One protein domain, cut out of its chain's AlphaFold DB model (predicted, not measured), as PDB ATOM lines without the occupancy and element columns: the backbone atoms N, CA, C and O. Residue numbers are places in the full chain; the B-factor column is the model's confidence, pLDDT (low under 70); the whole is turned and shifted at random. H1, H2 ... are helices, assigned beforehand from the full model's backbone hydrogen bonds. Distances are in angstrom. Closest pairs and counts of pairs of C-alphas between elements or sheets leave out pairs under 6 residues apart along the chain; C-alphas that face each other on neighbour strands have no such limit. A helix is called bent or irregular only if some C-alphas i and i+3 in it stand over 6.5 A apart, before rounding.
ATOM      1  N   TYR A 156     -19.928 -18.414  -4.104       90.38
ATOM      2  CA  TYR A 156     -20.728 -17.776  -3.057       90.38
ATOM      3  C   TYR A 156     -20.549 -18.464  -1.697       90.38
ATOM      4  O   TYR A 156     -20.362 -19.684  -1.627       90.38
ATOM      5  N   GLY A 157     -20.562 -17.665  -0.629       87.06
ATOM      6  CA  GLY A 157     -20.456 -18.117   0.760       87.06
ATOM      7  C   GLY A 157     -19.050 -18.507   1.235       87.06
ATOM      8  O   GLY A 157     -18.897 -18.900   2.388       87.06
ATOM      9  N   VAL A 158     -18.015 -18.422   0.388       86.88
ATOM     10  CA  VAL A 158     -16.657 -18.905   0.734       86.88
ATOM     11  C   VAL A 158     -15.682 -17.786   1.107       86.88
ATOM     12  O   VAL A 158     -14.750 -18.021   1.870       86.88
ATOM     13  N   LEU A 159     -15.883 -16.566   0.608       84.06
ATOM     14  CA  LEU A 159     -14.962 -15.436   0.822       84.06
ATOM     15  C   LEU A 159     -15.357 -14.553   2.016       84.06
ATOM     16  O   LEU A 159     -14.961 -13.388   2.087       84.06
ATOM     17  N   LEU A 160     -16.136 -15.109   2.944       87.44
ATOM     18  CA  LEU A 160     -16.827 -14.373   3.994       87.44
ATOM     19  C   LEU A 160     -16.326 -14.709   5.392       87.44
ATOM     20  O   LEU A 160     -15.928 -15.834   5.689       87.44
ATOM     21  N   LYS A 161     -16.426 -13.715   6.269       85.38
ATOM     22  CA  LYS A 161     -16.300 -13.851   7.714       85.38
ATOM     23  C   LYS A 161     -17.563 -13.290   8.363       85.38
ATOM     24  O   LYS A 161     -18.083 -12.264   7.932       85.38
ATOM     25  N   PHE A 162     -18.000 -13.955   9.429       82.88
ATOM     26  CA  PHE A 162     -19.151 -13.584  10.251       82.88
ATOM     27  C   PHE A 162     -18.639 -13.138  11.625       82.88
ATOM     28  O   PHE A 162     -18.438 -13.975  12.513       82.88
ATOM     29  N   PRO A 163     -18.320 -11.846  11.820       72.69
ATOM     30  CA  PRO A 163     -17.887 -11.339  13.111       72.69
ATOM     31  C   PRO A 163     -19.007 -11.578  14.125       72.69
ATOM     32  O   PRO A 163     -20.113 -11.067  13.971       72.69
ATOM     33  N   SER A 164     -18.716 -12.374  15.154       68.75
ATOM     34  CA  SER A 164     -19.647 -12.670  16.252       68.75
ATOM     35  C   SER A 164     -20.905 -13.466  15.866       68.75
ATOM     36  O   SER A 164     -21.857 -13.468  16.638       68.75
ATOM     37  N   GLY A 165     -20.916 -14.137  14.707       62.69
ATOM     38  CA  GLY A 165     -22.092 -14.882  14.231       62.69
ATOM     39  C   GLY A 165     -23.290 -13.998  13.869       62.69
ATOM     40  O   GLY A 165     -24.404 -14.495  13.796       62.69
ATOM     41  N   ASP A 166     -23.063 -12.694  13.686       63.41
ATOM     42  CA  ASP A 166     -24.080 -11.714  13.311       63.41
ATOM     43  C   ASP A 166     -24.008 -11.462  11.799       63.41
ATOM     44  O   ASP A 166     -23.048 -10.863  11.299       63.41
ATOM     45  N   ASP A 167     -25.025 -11.921  11.072       59.25
ATOM     46  CA  ASP A 167     -25.104 -11.824   9.612       59.25
ATOM     47  C   ASP A 167     -25.180 -10.359   9.133       59.25
ATOM     48  O   ASP A 167     -24.697 -10.017   8.056       59.25
ATOM     49  N   THR A 168     -25.637  -9.423   9.974       62.44
ATOM     50  CA  THR A 168     -25.613  -7.980   9.646       62.44
ATOM     51  C   THR A 168     -24.191  -7.400   9.620       62.44
ATOM     52  O   THR A 168     -23.943  -6.262   9.193       62.44
ATOM     53  N   LYS A 169     -23.215  -8.189  10.078       74.12
ATOM     54  CA  LYS A 169     -21.796  -7.849  10.102       74.12
ATOM     55  C   LYS A 169     -20.978  -8.657   9.106       74.12
ATOM     56  O   LYS A 169     -19.756  -8.627   9.230       74.12
ATOM     57  N   ILE A 170     -21.596  -9.310   8.118       84.50
ATOM     58  CA  ILE A 170     -20.864 -10.016   7.059       84.50
ATOM     59  C   ILE A 170     -19.807  -9.087   6.446       84.50
ATOM     60  O   ILE A 170     -20.086  -7.963   6.020       84.50
ATOM     61  N   VAL A 171     -18.565  -9.566   6.462       90.81
ATOM     62  CA  VAL A 171     -17.386  -8.899   5.903       90.81
ATOM     63  C   VAL A 171     -16.629  -9.886   5.026       90.81
ATOM     64  O   VAL A 171     -16.759 -11.105   5.172       90.81
ATOM     65  N   TRP A 172     -15.797  -9.373   4.130       92.50
ATOM     66  CA  TRP A 172     -14.810 -10.177   3.422       92.50
ATOM     67  C   TRP A 172     -13.833 -10.827   4.404       92.50
ATOM     68  O   TRP A 172     -13.670 -10.378   5.540       92.50
ATOM     69  N   ILE A 173     -13.122 -11.865   3.964       90.56
ATOM     70  CA  ILE A 173     -12.125 -12.556   4.800       90.56
ATOM     71  C   ILE A 173     -11.044 -11.618   5.374       90.56
ATOM     72  O   ILE A 173     -10.508 -11.879   6.450       90.56
ATOM     73  N   ASP A 174     -10.766 -10.505   4.691       90.19
ATOM     74  CA  ASP A 174      -9.827  -9.462   5.120       90.19
ATOM     75  C   ASP A 174     -10.439  -8.405   6.062       90.19
ATOM     76  O   ASP A 174      -9.754  -7.473   6.472       90.19
ATOM     77  N   GLY A 175     -11.715  -8.548   6.433       88.81
ATOM     78  CA  GLY A 175     -12.420  -7.671   7.370       88.81
ATOM     79  C   GLY A 175     -13.105  -6.454   6.745       88.81
ATOM     80  O   GLY A 175     -13.804  -5.736   7.456       88.81
ATOM     81  N   THR A 176     -12.953  -6.220   5.440       89.44
ATOM     82  CA  THR A 176     -13.606  -5.096   4.740       89.44
ATOM     83  C   THR A 176     -15.044  -5.428   4.312       89.44
ATOM     84  O   THR A 176     -15.433  -6.594   4.297       89.44
ATOM     85  N   LYS A 177     -15.851  -4.424   3.935       88.06
ATOM     86  CA  LYS A 177     -17.249  -4.618   3.485       88.06
ATOM     87  C   LYS A 177     -17.530  -4.210   2.033       88.06
ATOM     88  O   LYS A 177     -18.418  -4.799   1.427       88.06
ATOM     89  N   GLY A 178     -16.776  -3.252   1.486       89.81
ATOM     90  CA  GLY A 178     -17.037  -2.643   0.174       89.81
ATOM     91  C   GLY A 178     -16.791  -3.554  -1.033       89.81
ATOM     92  O   GLY A 178     -16.442  -4.721  -0.891       89.81
ATOM     93  N   ALA A 179     -16.953  -3.013  -2.239       95.00
ATOM     94  CA  ALA A 179     -16.980  -3.799  -3.471       95.00
ATOM     95  C   ALA A 179     -15.678  -4.571  -3.761       95.00
ATOM     96  O   ALA A 179     -14.599  -3.980  -3.872       95.00
ATOM     97  N   LYS A 180     -15.779  -5.895  -3.944       94.25
ATOM     98  CA  LYS A 180     -14.672  -6.804  -4.299       94.25
ATOM     99  C   LYS A 180     -15.181  -8.000  -5.092       94.25
ATOM    100  O   LYS A 180     -16.331  -8.404  -4.983       94.25
ATOM    101  N   TYR A 181     -14.285  -8.598  -5.880       95.06
ATOM    102  CA  TYR A 181     -14.541  -9.839  -6.621       95.06
ATOM    103  C   TYR A 181     -15.782  -9.796  -7.536       95.06
ATOM    104  O   TYR A 181     -16.387 -10.831  -7.799       95.06
ATOM    105  N   GLY A 182     -16.139  -8.612  -8.043       96.38
ATOM    106  CA  GLY A 182     -17.333  -8.406  -8.858       96.38
ATOM    107  C   GLY A 182     -18.640  -8.306  -8.061       96.38
ATOM    108  O   GLY A 182     -19.693  -8.260  -8.688       96.38
ATOM    109  N   CYS A 183     -18.607  -8.285  -6.727       97.06
ATOM    110  CA  CYS A 183     -19.748  -8.011  -5.845       97.06
ATOM    111  C   CYS A 183     -19.648  -6.592  -5.283       97.06
ATOM    112  O   CYS A 183     -18.547  -6.123  -4.987       97.06
ATOM    113  N   LEU A 184     -20.785  -5.914  -5.119       96.31
ATOM    114  CA  LEU A 184     -20.820  -4.558  -4.564       96.31
ATOM    115  C   LEU A 184     -20.523  -4.527  -3.063       96.31
ATOM    116  O   LEU A 184     -19.991  -3.546  -2.558       96.31
ATOM    117  N   GLU A 185     -20.772  -5.618  -2.357       92.88
ATOM    118  CA  GLU A 185     -20.441  -5.743  -0.944       92.88
ATOM    119  C   GLU A 185     -20.248  -7.205  -0.552       92.88
ATOM    120  O   GLU A 185     -20.615  -8.122  -1.294       92.88
ATOM    121  N   ALA A 186     -19.663  -7.425   0.627       92.44
ATOM    122  CA  ALA A 186     -19.477  -8.764   1.175       92.44
ATOM    123  C   ALA A 186     -20.813  -9.514   1.275       92.44
ATOM    124  O   ALA A 186     -20.896 -10.662   0.842       92.44
ATOM    125  N   TYR A 187     -21.865  -8.851   1.761       89.94
ATOM    126  CA  TYR A 187     -23.198  -9.437   1.903       89.94
ATOM    127  C   TYR A 187     -23.723 -10.041   0.587       89.94
ATOM    128  O   TYR A 187     -24.095 -11.213   0.560       89.94
ATOM    129  N   GLY A 188     -23.592  -9.321  -0.532       91.56
ATOM    130  CA  GLY A 188     -23.944  -9.825  -1.864       91.56
ATOM    131  C   GLY A 188     -23.202 -11.104  -2.276       91.56
ATOM    132  O   GLY A 188     -23.703 -11.891  -3.065       91.56
ATOM    133  N   SER A 189     -22.025 -11.397  -1.717       92.19
ATOM    134  CA  SER A 189     -21.308 -12.651  -2.005       92.19
ATOM    135  C   SER A 189     -21.780 -13.854  -1.183       92.19
ATOM    136  O   SER A 189     -21.254 -14.962  -1.355       92.19
ATOM    137  N   TYR A 190     -22.765 -13.673  -0.303       89.81
ATOM    138  CA  TYR A 190     -23.330 -14.755   0.494       89.81
ATOM    139  C   TYR A 190     -24.105 -15.748  -0.374       89.81
ATOM    140  O   TYR A 190     -23.843 -16.952  -0.316       89.81
ATOM    141  N   THR A 191     -24.983 -15.252  -1.248       92.06
ATOM    142  CA  THR A 191     -25.719 -16.058  -2.231       92.06
ATOM    143  C   THR A 191     -25.870 -15.305  -3.551       92.06
ATOM    144  O   THR A 191     -25.703 -14.092  -3.605       92.06
ATOM    145  N   VAL A 192     -26.226 -16.020  -4.624       95.12
ATOM    146  CA  VAL A 192     -26.541 -15.382  -5.915       95.12
ATOM    147  C   VAL A 192     -27.726 -14.414  -5.812       95.12
ATOM    148  O   VAL A 192     -27.727 -13.404  -6.503       95.12
ATOM    149  N   TYR A 193     -28.695 -14.695  -4.935       92.44
ATOM    150  CA  TYR A 193     -29.872 -13.850  -4.727       92.44
ATOM    151  C   TYR A 193     -29.487 -12.508  -4.105       92.44
ATOM    152  O   TYR A 193     -29.865 -11.462  -4.623       92.44
ATOM    153  N   GLU A 194     -28.647 -12.526  -3.066       92.75
ATOM    154  CA  GLU A 194     -28.143 -11.291  -2.449       92.75
ATOM    155  C   GLU A 194     -27.296 -10.472  -3.425       92.75
ATOM    156  O   GLU A 194     -27.387  -9.250  -3.470       92.75
ATOM    157  N   ASP A 195     -26.474 -11.126  -4.245       96.75
ATOM    158  CA  ASP A 195     -25.662 -10.436  -5.251       96.75
ATOM    159  C   ASP A 195     -26.533  -9.692  -6.265       96.75
ATOM    160  O   ASP A 195     -26.279  -8.534  -6.577       96.75
ATOM    161  N   VAL A 196     -27.584 -10.339  -6.771       96.88
ATOM    162  CA  VAL A 196     -28.529  -9.705  -7.696       96.88
ATOM    163  C   VAL A 196     -29.228  -8.536  -7.010       96.88
ATOM    164  O   VAL A 196     -29.241  -7.429  -7.550       96.88
ATOM    165  N   ALA A 197     -29.763  -8.762  -5.810       94.25
ATOM    166  CA  ALA A 197     -30.524  -7.762  -5.078       94.25
ATOM    167  C   ALA A 197     -29.686  -6.521  -4.740       94.25
ATOM    168  O   ALA A 197     -30.097  -5.405  -5.054       94.25
ATOM    169  N   THR A 198     -28.467  -6.705  -4.228       94.69
ATOM    170  CA  THR A 198     -27.522  -5.612  -3.918       94.69
ATOM    171  C   THR A 198     -27.142  -4.775  -5.140       94.69
ATOM    172  O   THR A 198     -26.929  -3.569  -5.023       94.69
ATOM    173  N   PHE A 199     -27.109  -5.357  -6.343       96.88
ATOM    174  CA  PHE A 199     -26.914  -4.581  -7.573       96.88
ATOM    175  C   PHE A 199     -28.128  -3.744  -7.980       96.88
ATOM    176  O   PHE A 199     -27.954  -2.773  -8.709       96.88
ATOM    177  N   VAL A 200     -29.336  -4.091  -7.537       94.44
ATOM    178  CA  VAL A 200     -30.559  -3.321  -7.814       94.44
ATOM    179  C   VAL A 200     -30.798  -2.262  -6.732       94.44
ATOM    180  O   VAL A 200     -31.304  -1.182  -7.034       94.44
ATOM    181  N   GLU A 201     -30.347  -2.504  -5.496       91.62
ATOM    182  CA  GLU A 201     -30.390  -1.544  -4.378       91.62
ATOM    183  C   GLU A 201     -29.828  -0.162  -4.710       91.62
ATOM    184  O   GLU A 201     -30.250   0.838  -4.124       91.62
ATOM    185  N   VAL A 202     -28.883  -0.097  -5.650       92.00
ATOM    186  CA  VAL A 202     -28.221   1.134  -6.102       92.00
ATOM    187  C   VAL A 202     -29.205   2.180  -6.635       92.00
ATOM    188  O   VAL A 202     -28.925   3.375  -6.576       92.00
ATOM    189  N   LEU A 203     -30.386   1.759  -7.107       86.69
ATOM    190  CA  LEU A 203     -31.473   2.665  -7.494       86.69
ATOM    191  C   LEU A 203     -32.014   3.468  -6.304       86.69
ATOM    192  O   LEU A 203     -32.531   4.570  -6.474       86.69
ATOM    193  N   GLY A 204     -31.873   2.928  -5.093       84.62
ATOM    194  CA  GLY A 204     -32.262   3.558  -3.839       84.62
ATOM    195  C   GLY A 204     -31.181   4.433  -3.206       84.62
ATOM    196  O   GLY A 204     -31.366   4.852  -2.061       84.62
ATOM    197  N   TYR A 205     -30.061   4.698  -3.889       89.31
ATOM    198  CA  TYR A 205     -29.058   5.651  -3.410       89.31
ATOM    199  C   TYR A 205     -29.662   7.054  -3.317       89.31
ATOM    200  O   TYR A 205     -30.204   7.574  -4.291       89.31
ATOM    201  N   THR A 206     -29.561   7.668  -2.138       85.44
ATOM    202  CA  THR A 206     -30.118   9.005  -1.900       85.44
ATOM    203  C   THR A 206     -29.265  10.090  -2.544       85.44
ATOM    204  O   THR A 206     -29.808  11.059  -3.067       85.44
ATOM    205  N   GLU A 207     -27.944   9.887  -2.586       91.31
ATOM    206  CA  GLU A 207     -27.000  10.883  -3.084       91.31
ATOM    207  C   GLU A 207     -26.442  10.574  -4.480       91.31
ATOM    208  O   GLU A 207     -26.183   9.423  -4.861       91.31
ATOM    209  N   SER A 208     -26.202  11.641  -5.248       94.06
ATOM    210  CA  SER A 208     -25.460  11.569  -6.508       94.06
ATOM    211  C   SER A 208     -23.957  11.368  -6.255       94.06
ATOM    212  O   SER A 208     -23.472  11.693  -5.167       94.06
ATOM    213  N   PRO A 209     -23.181  10.891  -7.245       96.44
ATOM    214  CA  PRO A 209     -21.731  10.766  -7.102       96.44
ATOM    215  C   PRO A 209     -21.033  12.070  -6.697       96.44
ATOM    216  O   PRO A 209     -20.084  12.047  -5.918       96.44
ATOM    217  N   GLU A 210     -21.503  13.216  -7.189       96.94
ATOM    218  CA  GLU A 210     -20.934  14.529  -6.876       96.94
ATOM    219  C   GLU A 210     -21.105  14.872  -5.394       96.94
ATOM    220  O   GLU A 210     -20.159  15.331  -4.753       96.94
ATOM    221  N   LEU A 211     -22.287  14.601  -4.831       96.19
ATOM    222  CA  LEU A 211     -22.542  14.787  -3.404       96.19
ATOM    223  C   LEU A 211     -21.760  13.781  -2.564       96.19
ATOM    224  O   LEU A 211     -21.130  14.173  -1.584       96.19
ATOM    225  N   VAL A 212     -21.720  12.509  -2.975       96.25
ATOM    226  CA  VAL A 212     -20.930  11.481  -2.280       96.25
ATOM    227  C   VAL A 212     -19.448  11.841  -2.267       96.25
ATOM    228  O   VAL A 212     -18.808  11.660  -1.237       96.25
ATOM    229  N   LYS A 213     -18.900  12.398  -3.353       96.12
ATOM    230  CA  LYS A 213     -17.518  12.895  -3.390       96.12
ATOM    231  C   LYS A 213     -17.280  13.982  -2.344       96.12
ATOM    232  O   LYS A 213     -16.344  13.866  -1.562       96.12
ATOM    233  N   ILE A 214     -18.144  14.998  -2.292       96.19
ATOM    234  CA  ILE A 214     -18.047  16.072  -1.290       96.19
ATOM    235  C   ILE A 214     -18.098  15.474   0.120       96.19
ATOM    236  O   ILE A 214     -17.251  15.774   0.957       96.19
ATOM    237  N   MET A 215     -19.061  14.588   0.381       94.56
ATOM    238  CA  MET A 215     -19.165  13.900   1.667       94.56
ATOM    239  C   MET A 215     -17.903  13.097   1.980       94.56
ATOM    240  O   MET A 215     -17.448  13.117   3.115       94.56
ATOM    241  N   PHE A 216     -17.330  12.405   0.997       93.50
ATOM    242  CA  PHE A 216     -16.133  11.587   1.162       93.50
ATOM    243  C   PHE A 216     -14.907  12.418   1.540       93.50
ATOM    244  O   PHE A 216     -14.167  12.023   2.440       93.50
ATOM    245  N   ASP A 217     -14.723  13.580   0.913       91.12
ATOM    246  CA  ASP A 217     -13.595  14.478   1.182       91.12
ATOM    247  C   ASP A 217     -13.626  15.036   2.616       91.12
ATOM    248  O   ASP A 217     -12.577  15.211   3.239       91.12
ATOM    249  N   PHE A 218     -14.825  15.270   3.162       91.81
ATOM    250  CA  PHE A 218     -15.013  15.858   4.494       91.81
ATOM    251  C   PHE A 218     -15.370  14.851   5.599       91.81
ATOM    252  O   PHE A 218     -15.382  15.218   6.776       91.81
ATOM    253  N   SER A 219     -15.676  13.597   5.261       88.62
ATOM    254  CA  SER A 219     -16.098  12.584   6.234       88.62
ATOM    255  C   SER A 219     -14.911  11.982   6.982       88.62
ATOM    256  O   SER A 219     -13.905  11.585   6.395       88.62
ATOM    257  N   THR A 220     -15.072  11.829   8.295       88.75
ATOM    258  CA  THR A 220     -14.165  11.047   9.146       88.75
ATOM    259  C   THR A 220     -14.411   9.538   9.049       88.75
ATOM    260  O   THR A 220     -13.590   8.757   9.520       88.75
ATOM    261  N   ASP A 221     -15.514   9.122   8.422       88.00
ATOM    262  CA  ASP A 221     -15.928   7.727   8.243       88.00
ATOM    263  C   ASP A 221     -16.061   7.411   6.742       88.00
ATOM    264  O   ASP A 221     -17.156   7.287   6.180       88.00
ATOM    265  N   LYS A 222     -14.911   7.372   6.058       90.44
ATOM    266  CA  LYS A 222     -14.818   7.063   4.622       90.44
ATOM    267  C   LYS A 222     -15.271   5.636   4.316       90.44
ATOM    268  O   LYS A 222     -15.977   5.426   3.331       90.44
ATOM    269  N   ASP A 223     -14.949   4.679   5.183       88.69
ATOM    270  CA  ASP A 223     -15.327   3.272   5.013       88.69
ATOM    271  C   ASP A 223     -16.843   3.099   4.953       88.69
ATOM    272  O   ASP A 223     -17.354   2.381   4.091       88.69
ATOM    273  N   ARG A 224     -17.598   3.795   5.811       88.50
ATOM    274  CA  ARG A 224     -19.061   3.782   5.732       88.50
ATOM    275  C   ARG A 224     -19.571   4.273   4.382       88.50
ATOM    276  O   ARG A 224     -20.499   3.664   3.854       88.50
ATOM    277  N   LEU A 225     -18.996   5.335   3.817       91.50
ATOM    278  CA  LEU A 225     -19.409   5.845   2.506       91.50
ATOM    279  C   LEU A 225     -19.088   4.856   1.385       91.50
ATOM    280  O   LEU A 225     -19.951   4.610   0.546       91.50
ATOM    281  N   VAL A 226     -17.901   4.242   1.411       91.94
ATOM    282  CA  VAL A 226     -17.515   3.193   0.451       91.94
ATOM    283  C   VAL A 226     -18.461   2.001   0.525       91.94
ATOM    284  O   VAL A 226     -18.782   1.414  -0.501       91.94
ATOM    285  N   ASN A 227     -18.931   1.651   1.720       88.88
ATOM    286  CA  ASN A 227     -19.863   0.542   1.896       88.88
ATOM    287  C   ASN A 227     -21.279   0.903   1.425       88.88
ATOM    288  O   ASN A 227     -21.897   0.122   0.715       88.88
ATOM    289  N   VAL A 228     -21.791   2.086   1.784       90.50
ATOM    290  CA  VAL A 228     -23.152   2.515   1.412       90.50
ATOM    291  C   VAL A 228     -23.274   2.794  -0.086       90.50
ATOM    292  O   VAL A 228     -24.282   2.436  -0.687       90.50
ATOM    293  N   TYR A 229     -22.256   3.413  -0.686       95.06
ATOM    294  CA  TYR A 229     -22.234   3.820  -2.094       95.06
ATOM    295  C   TYR A 229     -21.262   2.981  -2.922       95.06
ATOM    296  O   TYR A 229     -20.589   3.480  -3.826       95.06
ATOM    297  N   SER A 230     -21.160   1.696  -2.598       95.69
ATOM    298  CA  SER A 230     -20.172   0.774  -3.156       95.69
ATOM    299  C   SER A 230     -20.158   0.701  -4.680       95.69
ATOM    300  O   SER A 230     -19.093   0.513  -5.268       95.69
ATOM    301  N   PHE A 231     -21.289   0.945  -5.342       97.56
ATOM    302  CA  PHE A 231     -21.360   1.044  -6.798       97.56
ATOM    303  C   PHE A 231     -20.498   2.182  -7.369       97.56
ATOM    304  O   PHE A 231     -19.819   1.995  -8.380       97.56
ATOM    305  N   TYR A 232     -20.443   3.338  -6.701       97.62
ATOM    306  CA  TYR A 232     -19.589   4.457  -7.116       97.62
ATOM    307  C   TYR A 232     -18.102   4.179  -6.862       97.62
ATOM    308  O   TYR A 232     -17.252   4.730  -7.556       97.62
ATOM    309  N   PHE A 233     -17.774   3.315  -5.897       96.88
ATOM    310  CA  PHE A 233     -16.394   3.017  -5.491       96.88
ATOM    311  C   PHE A 233     -15.847   1.684  -6.021       96.88
ATOM    312  O   PHE A 233     -14.669   1.387  -5.814       96.88
ATOM    313  N   CYS A 234     -16.658   0.867  -6.698       96.75
ATOM    314  CA  CYS A 234     -16.212  -0.407  -7.260       96.75
ATOM    315  C   CYS A 234     -15.128  -0.204  -8.329       96.75
ATOM    316  O   CYS A 234     -15.063   0.842  -8.965       96.75
ATOM    317  N   ASN A 235     -14.247  -1.190  -8.528       96.75
ATOM    318  CA  ASN A 235     -13.180  -1.082  -9.525       96.75
ATOM    319  C   ASN A 235     -13.766  -1.162 -10.949       96.75
ATOM    320  O   ASN A 235     -14.126  -2.266 -11.367       96.75
ATOM    321  N   PRO A 236     -13.789  -0.066 -11.735       95.12
ATOM    322  CA  PRO A 236     -14.422  -0.073 -13.053       95.12
ATOM    323  C   PRO A 236     -13.653  -0.915 -14.085       95.12
ATOM    324  O   PRO A 236     -14.203  -1.269 -15.123       95.12
ATOM    325  N   ALA A 237     -12.392  -1.272 -13.809       96.31
ATOM    326  CA  ALA A 237     -11.621  -2.175 -14.661       96.31
ATOM    327  C   ALA A 237     -12.055  -3.649 -14.531       96.31
ATOM    328  O   ALA A 237     -11.704  -4.473 -15.376       96.31
ATOM    329  N   ASP A 238     -12.800  -4.007 -13.480       97.56
ATOM    330  CA  ASP A 238     -13.385  -5.339 -13.347       97.56
ATOM    331  C   ASP A 238     -14.678  -5.418 -14.170       97.56
ATOM    332  O   ASP A 238     -15.747  -4.967 -13.757       97.56
ATOM    333  N   VAL A 239     -14.569  -6.018 -15.357       97.75
ATOM    334  CA  VAL A 239     -15.651  -6.097 -16.352       97.75
ATOM    335  C   VAL A 239     -16.939  -6.739 -15.827       97.75
ATOM    336  O   VAL A 239     -18.008  -6.505 -16.393       97.75
ATOM    337  N   ARG A 240     -16.865  -7.517 -14.739       98.44
ATOM    338  CA  ARG A 240     -18.020  -8.211 -14.157       98.44
ATOM    339  C   ARG A 240     -19.081  -7.248 -13.652       98.44
ATOM    340  O   ARG A 240     -20.260  -7.556 -13.793       98.44
ATOM    341  N   TYR A 241     -18.694  -6.089 -13.109       98.44
ATOM    342  CA  TYR A 241     -19.676  -5.107 -12.640       98.44
ATOM    343  C   TYR A 241     -20.547  -4.614 -13.797       98.44
ATOM    344  O   TYR A 241     -21.770  -4.653 -13.702       98.44
ATOM    345  N   LYS A 242     -19.925  -4.238 -14.923       98.25
ATOM    346  CA  LYS A 242     -20.661  -3.801 -16.111       98.25
ATOM    347  C   LYS A 242     -21.532  -4.925 -16.673       98.25
ATOM    348  O   LYS A 242     -22.709  -4.708 -16.913       98.25
ATOM    349  N   GLN A 243     -20.977  -6.130 -16.823       98.62
ATOM    350  CA  GLN A 243     -21.713  -7.289 -17.343       98.62
ATOM    351  C   GLN A 243     -22.954  -7.625 -16.506       98.62
ATOM    352  O   GLN A 243     -23.981  -7.999 -17.064       98.62
ATOM    353  N   LYS A 244     -22.883  -7.476 -15.179       98.62
ATOM    354  CA  LYS A 244     -24.039  -7.650 -14.292       98.62
ATOM    355  C   LYS A 244     -25.099  -6.573 -14.513       98.62
ATOM    356  O   LYS A 244     -26.268  -6.910 -14.639       98.62
ATOM    357  N   VAL A 245     -24.701  -5.301 -14.609       98.12
ATOM    358  CA  VAL A 245     -25.632  -4.194 -14.907       98.12
ATOM    359  C   VAL A 245     -26.285  -4.374 -16.282       98.12
ATOM    360  O   VAL A 245     -27.488  -4.169 -16.412       98.12
ATOM    361  N   ASP A 246     -25.518  -4.811 -17.285       98.44
ATOM    362  CA  ASP A 246     -26.032  -5.134 -18.620       98.44
ATOM    363  C   ASP A 246     -27.070  -6.267 -18.546       98.44
ATOM    364  O   ASP A 246     -28.183  -6.106 -19.041       98.44
ATOM    365  N   LEU A 247     -26.758  -7.365 -17.846       98.31
ATOM    366  CA  LEU A 247     -27.675  -8.496 -17.677       98.31
ATOM    367  C   LEU A 247     -28.970  -8.095 -16.945       98.31
ATOM    368  O   LEU A 247     -30.051  -8.566 -17.301       98.31
ATOM    369  N   LEU A 248     -28.885  -7.220 -15.939       96.75
ATOM    370  CA  LEU A 248     -30.062  -6.670 -15.254       96.75
ATOM    371  C   LEU A 248     -30.941  -5.860 -16.211       96.75
ATOM    372  O   LEU A 248     -32.159  -6.033 -16.212       96.75
ATOM    373  N   ASN A 249     -30.338  -5.022 -17.054       95.38
ATOM    374  CA  ASN A 249     -31.073  -4.237 -18.042       95.38
ATOM    375  C   ASN A 249     -31.753  -5.121 -19.098       95.38
ATOM    376  O   ASN A 249     -32.945  -4.972 -19.351       95.38
ATOM    377  N   GLU A 250     -31.029  -6.099 -19.652       95.81
ATOM    378  CA  GLU A 250     -31.565  -7.076 -20.616       95.81
ATOM    379  C   GLU A 250     -32.773  -7.842 -20.064       95.81
ATOM    380  O   GLU A 250     -33.673  -8.229 -20.808       95.81
ATOM    381  N   ASN A 251     -32.807  -8.036 -18.745       94.19
ATOM    382  CA  ASN A 251     -33.885  -8.713 -18.041       94.19
ATOM    383  C   ASN A 251     -34.820  -7.737 -17.324       94.19
ATOM    384  O   ASN A 251     -35.512  -8.145 -16.395       94.19
ATOM    385  N   GLY A 252     -34.875  -6.469 -17.743       90.50
ATOM    386  CA  GLY A 252     -35.884  -5.493 -17.326       90.50
ATOM    387  C   GLY A 252     -35.889  -5.162 -15.835       90.50
ATOM    388  O   GLY A 252     -36.942  -4.859 -15.291       90.50
ATOM    389  N   PHE A 253     -34.751  -5.257 -15.145       92.25
ATOM    390  CA  PHE A 253     -34.628  -4.717 -13.785       92.25
ATOM    391  C   PHE A 253     -34.516  -3.191 -13.779       92.25
ATOM    392  O   PHE A 253     -34.759  -2.575 -12.743       92.25
ATOM    393  N   PHE A 254     -34.136  -2.596 -14.911       90.19
ATOM    394  CA  PHE A 254     -33.924  -1.164 -15.091       90.19
ATOM    395  C   PHE A 254     -34.731  -0.658 -16.284       90.19
ATOM    396  O   PHE A 254     -34.911  -1.370 -17.272       90.19
ATOM    397  N   THR A 255     -35.176   0.593 -16.215       88.75
ATOM    398  CA  THR A 255     -35.480   1.366 -17.425       88.75
ATOM    399  C   THR A 255     -34.185   1.745 -18.141       88.75
ATOM    400  O   THR A 255     -33.135   1.871 -17.507       88.75
ATOM    401  N   ASP A 256     -34.261   2.048 -19.439       89.69
ATOM    402  CA  ASP A 256     -33.100   2.535 -20.198       89.69
ATOM    403  C   ASP A 256     -32.445   3.758 -19.532       89.69
ATOM    404  O   ASP A 256     -31.223   3.848 -19.428       89.69
ATOM    405  N   ALA A 257     -33.252   4.698 -19.027       89.94
ATOM    406  CA  ALA A 257     -32.753   5.897 -18.356       89.94
ATOM    407  C   ALA A 257     -31.976   5.568 -17.066       89.94
ATOM    408  O   ALA A 257     -30.922   6.157 -16.812       89.94
ATOM    409  N   GLU A 258     -32.473   4.623 -16.265       90.69
ATOM    410  CA  GLU A 258     -31.783   4.129 -15.069       90.69
ATOM    411  C   GLU A 258     -30.491   3.404 -15.441       90.69
ATOM    412  O   GLU A 258     -29.443   3.703 -14.872       90.69
ATOM    413  N   TYR A 259     -30.538   2.524 -16.442       94.06
ATOM    414  CA  TYR A 259     -29.371   1.807 -16.941       94.06
ATOM    415  C   TYR A 259     -28.256   2.760 -17.382       94.06
ATOM    416  O   TYR A 259     -27.129   2.649 -16.897       94.06
ATOM    417  N   TYR A 260     -28.555   3.746 -18.237       95.19
ATOM    418  CA  TYR A 260     -27.545   4.706 -18.692       95.19
ATOM    419  C   TYR A 260     -26.980   5.537 -17.538       95.19
ATOM    420  O   TYR A 260     -25.773   5.783 -17.492       95.19
ATOM    421  N   LYS A 261     -27.820   5.933 -16.573       93.44
ATOM    422  CA  LYS A 261     -27.360   6.623 -15.361       93.44
ATOM    423  C   LYS A 261     -26.400   5.746 -14.552       93.44
ATOM    424  O   LYS A 261     -25.350   6.230 -14.135       93.44
ATOM    425  N   LEU A 262     -26.735   4.473 -14.338       94.69
ATOM    426  CA  LEU A 262     -25.893   3.538 -13.591       94.69
ATOM    427  C   LEU A 262     -24.571   3.280 -14.309       94.69
ATOM    428  O   LEU A 262     -23.515   3.421 -13.701       94.69
ATOM    429  N   ILE A 263     -24.589   2.987 -15.608       96.69
ATOM    430  CA  ILE A 263     -23.361   2.745 -16.374       96.69
ATOM    431  C   ILE A 263     -22.421   3.956 -16.337       96.69
ATOM    432  O   ILE A 263     -21.220   3.777 -16.142       96.69
ATOM    433  N   ASN A 264     -22.947   5.179 -16.449       96.69
ATOM    434  CA  ASN A 264     -22.132   6.397 -16.376       96.69
ATOM    435  C   ASN A 264     -21.504   6.627 -14.991       96.69
ATOM    436  O   ASN A 264     -20.441   7.237 -14.891       96.69
ATOM    437  N   ASN A 265     -22.138   6.123 -13.932       97.56
ATOM    438  CA  ASN A 265     -21.687   6.296 -12.550       97.56
ATOM    439  C   ASN A 265     -20.898   5.090 -12.013       97.56
ATOM    440  O   ASN A 265     -20.438   5.117 -10.868       97.56
ATOM    441  N   LEU A 266     -20.738   4.030 -12.807       98.00
ATOM    442  CA  LEU A 266     -20.087   2.796 -12.384       98.00
ATOM    443  C   LEU A 266     -18.618   3.048 -12.020       98.00
ATOM    444  O   LEU A 266     -17.804   3.386 -12.877       98.00
ATOM    445  N   GLY A 267     -18.271   2.874 -10.741       97.75
ATOM    446  CA  GLY A 267     -16.899   3.047 -10.259       97.75
ATOM    447  C   GLY A 267     -16.337   4.464 -10.439       97.75
ATOM    448  O   GLY A 267     -15.120   4.650 -10.397       97.75
ATOM    449  N   CYS A 268     -17.193   5.471 -10.657       97.69
ATOM    450  CA  CYS A 268     -16.771   6.835 -10.991       97.69
ATOM    451  C   CYS A 268     -15.974   7.534  -9.875       97.69
ATOM    452  O   CYS A 268     -15.232   8.471 -10.156       97.69
ATOM    453  N   LEU A 269     -16.075   7.062  -8.630       97.19
ATOM    454  CA  LEU A 269     -15.340   7.551  -7.460       97.19
ATOM    455  C   LEU A 269     -14.228   6.595  -7.007       97.19
ATOM    456  O   LEU A 269     -13.562   6.854  -6.008       97.19
ATOM    457  N   HIS A 270     -13.973   5.508  -7.741       96.31
ATOM    458  CA  HIS A 270     -12.963   4.511  -7.376       96.31
ATOM    459  C   HIS A 270     -11.551   5.094  -7.208       96.31
ATOM    460  O   HIS A 270     -10.747   4.579  -6.435       96.31
ATOM    461  N   TYR A 271     -11.229   6.177  -7.914       94.69
ATOM    462  CA  TYR A 271      -9.930   6.839  -7.788       94.69
ATOM    463  C   TYR A 271      -9.697   7.444  -6.393       94.69
ATOM    464  O   TYR A 271      -8.549   7.571  -5.993       94.69
ATOM    465  N   LEU A 272     -10.757   7.755  -5.636       93.94
ATOM    466  CA  LEU A 272     -10.662   8.357  -4.298       93.94
ATOM    467  C   LEU A 272     -10.255   7.366  -3.201       93.94
ATOM    468  O   LEU A 272      -9.868   7.788  -2.116       93.94
ATOM    469  N   ILE A 273     -10.362   6.058  -3.458       89.25
ATOM    470  CA  ILE A 273      -9.925   5.011  -2.516       89.25
ATOM    471  C   ILE A 273      -8.527   4.472  -2.844       89.25
ATOM    472  O   ILE A 273      -8.050   3.556  -2.179       89.25
ATOM    473  N   ARG A 274      -7.888   4.997  -3.895       67.94
ATOM    474  CA  ARG A 274      -6.517   4.660  -4.281       67.94
ATOM    475  C   ARG A 274      -5.570   5.774  -3.839       67.94
ATOM    476  O   ARG A 274      -5.040   6.485  -4.684       67.94
ATOM    477  N   GLU A 275      -5.365   5.886  -2.532       47.50
ATOM    478  CA  GLU A 275      -4.249   6.607  -1.899       47.50
ATOM    479  C   GLU A 275      -3.738   5.811  -0.696       47.50
ATOM    480  O   GLU A 275      -4.573   5.419   0.150       47.50
TER     481      GLU A 275
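What this domain is: This is residues 156 to 275 of the 275 residues of an uncharacterized protein of Candidatus Woesearchaeota archaeon CG10_big_fil_rev_8_21_14_0_10_30_7 (UniProt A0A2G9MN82). Short helices and two longer ones are gathered round the very short helix H4 near the middle, with the hairpin of H5 and H6 on one side of it, H2 and H3 on the opposite side, and H1 and H7 on opposite sides along another direction. A long opening stretch without a named element, residues 156 to 191, winds from the outside in towards the middle, and a short antiparallel pairing of residues 160 to 161 with 171 to 172 ties it to itself. The printed part has 120 residues, with seven named helices, H1 to H7 in that order, and no named strand; the class is all helix, with 60 residues in named elements. The whole is compact, with a radius of gyration of the C-alphas of 14.0 A and spans of 41 by 36 by 24 A.

Where its parts are: After residues 156 to 191, H1 covers residues 192 to 204, from C-alpha 192 at (-26.541, -15.382, -5.915), and is 19.9 A long; it is neither bent nor irregular, but only just: C-alphas 200 and 203 are 6.1 A apart. H2 is residues 209 to 218, 14.3 A; H3 residues 222 to 228, 10.0 A; H4 residues 230 to 233, with C-alpha 230 at (-20.172, 0.774, -3.156), 5.0 A. H5 is residues 239 to 250, 16.5 A; H6 residues 256 to 265, 14.2 A; H7 residues 270 to 273, 5.8 A, ending at C-alpha 273 at (-9.925, 5.011, -2.516).

How they stand to each other: H4 touches H7, the closest C-alphas being those of Phe 233 and His 270, 4.2 A apart. H4 is close to H1 but not clearly touching, with the C-alphas of Val 202 and Phe 231 closest at 6.9 A. H5 and H6, a helical hairpin, touch at a shallow tilt of 11 degrees, opposite ways, closest at the C-alphas of Asn 249 and Tyr 259, 6.4 A. H1 is close to H5 but not clearly touching, about perpendicular at 78 degrees, with the C-alphas of Phe 199 and Val 245 closest at 7.5 A. H2 and H3, also a helical hairpin, only just touch, with 3 pairs of C-alphas within 8 A, at a shallow tilt of 30 degrees, opposite ways; the C-alphas of Phe 216 and Lys 222 are closest at 5.8 A. H3 and H7 are near each other, with 6 pairs of C-alphas within 10 A. Among the pairs that stay apart are H1 and H3, and H2 and H5. Every O i to N i+4 pair is within hydrogen-bond range in H2, H3, H5 and H6, against 6 of 9 in H1; H4 and H7 are too short for such a pair.

The domain as a whole: The C-alphas of Ser 164 and Asp 256 are the two farthest apart, at 41.7 A. The printed part has no cut, ends at the chain's last residue, and its links between named helices are tight. The mean pLDDT of the printed part is 91.0; residues 164 to 168 and 274 to 275 are under 70.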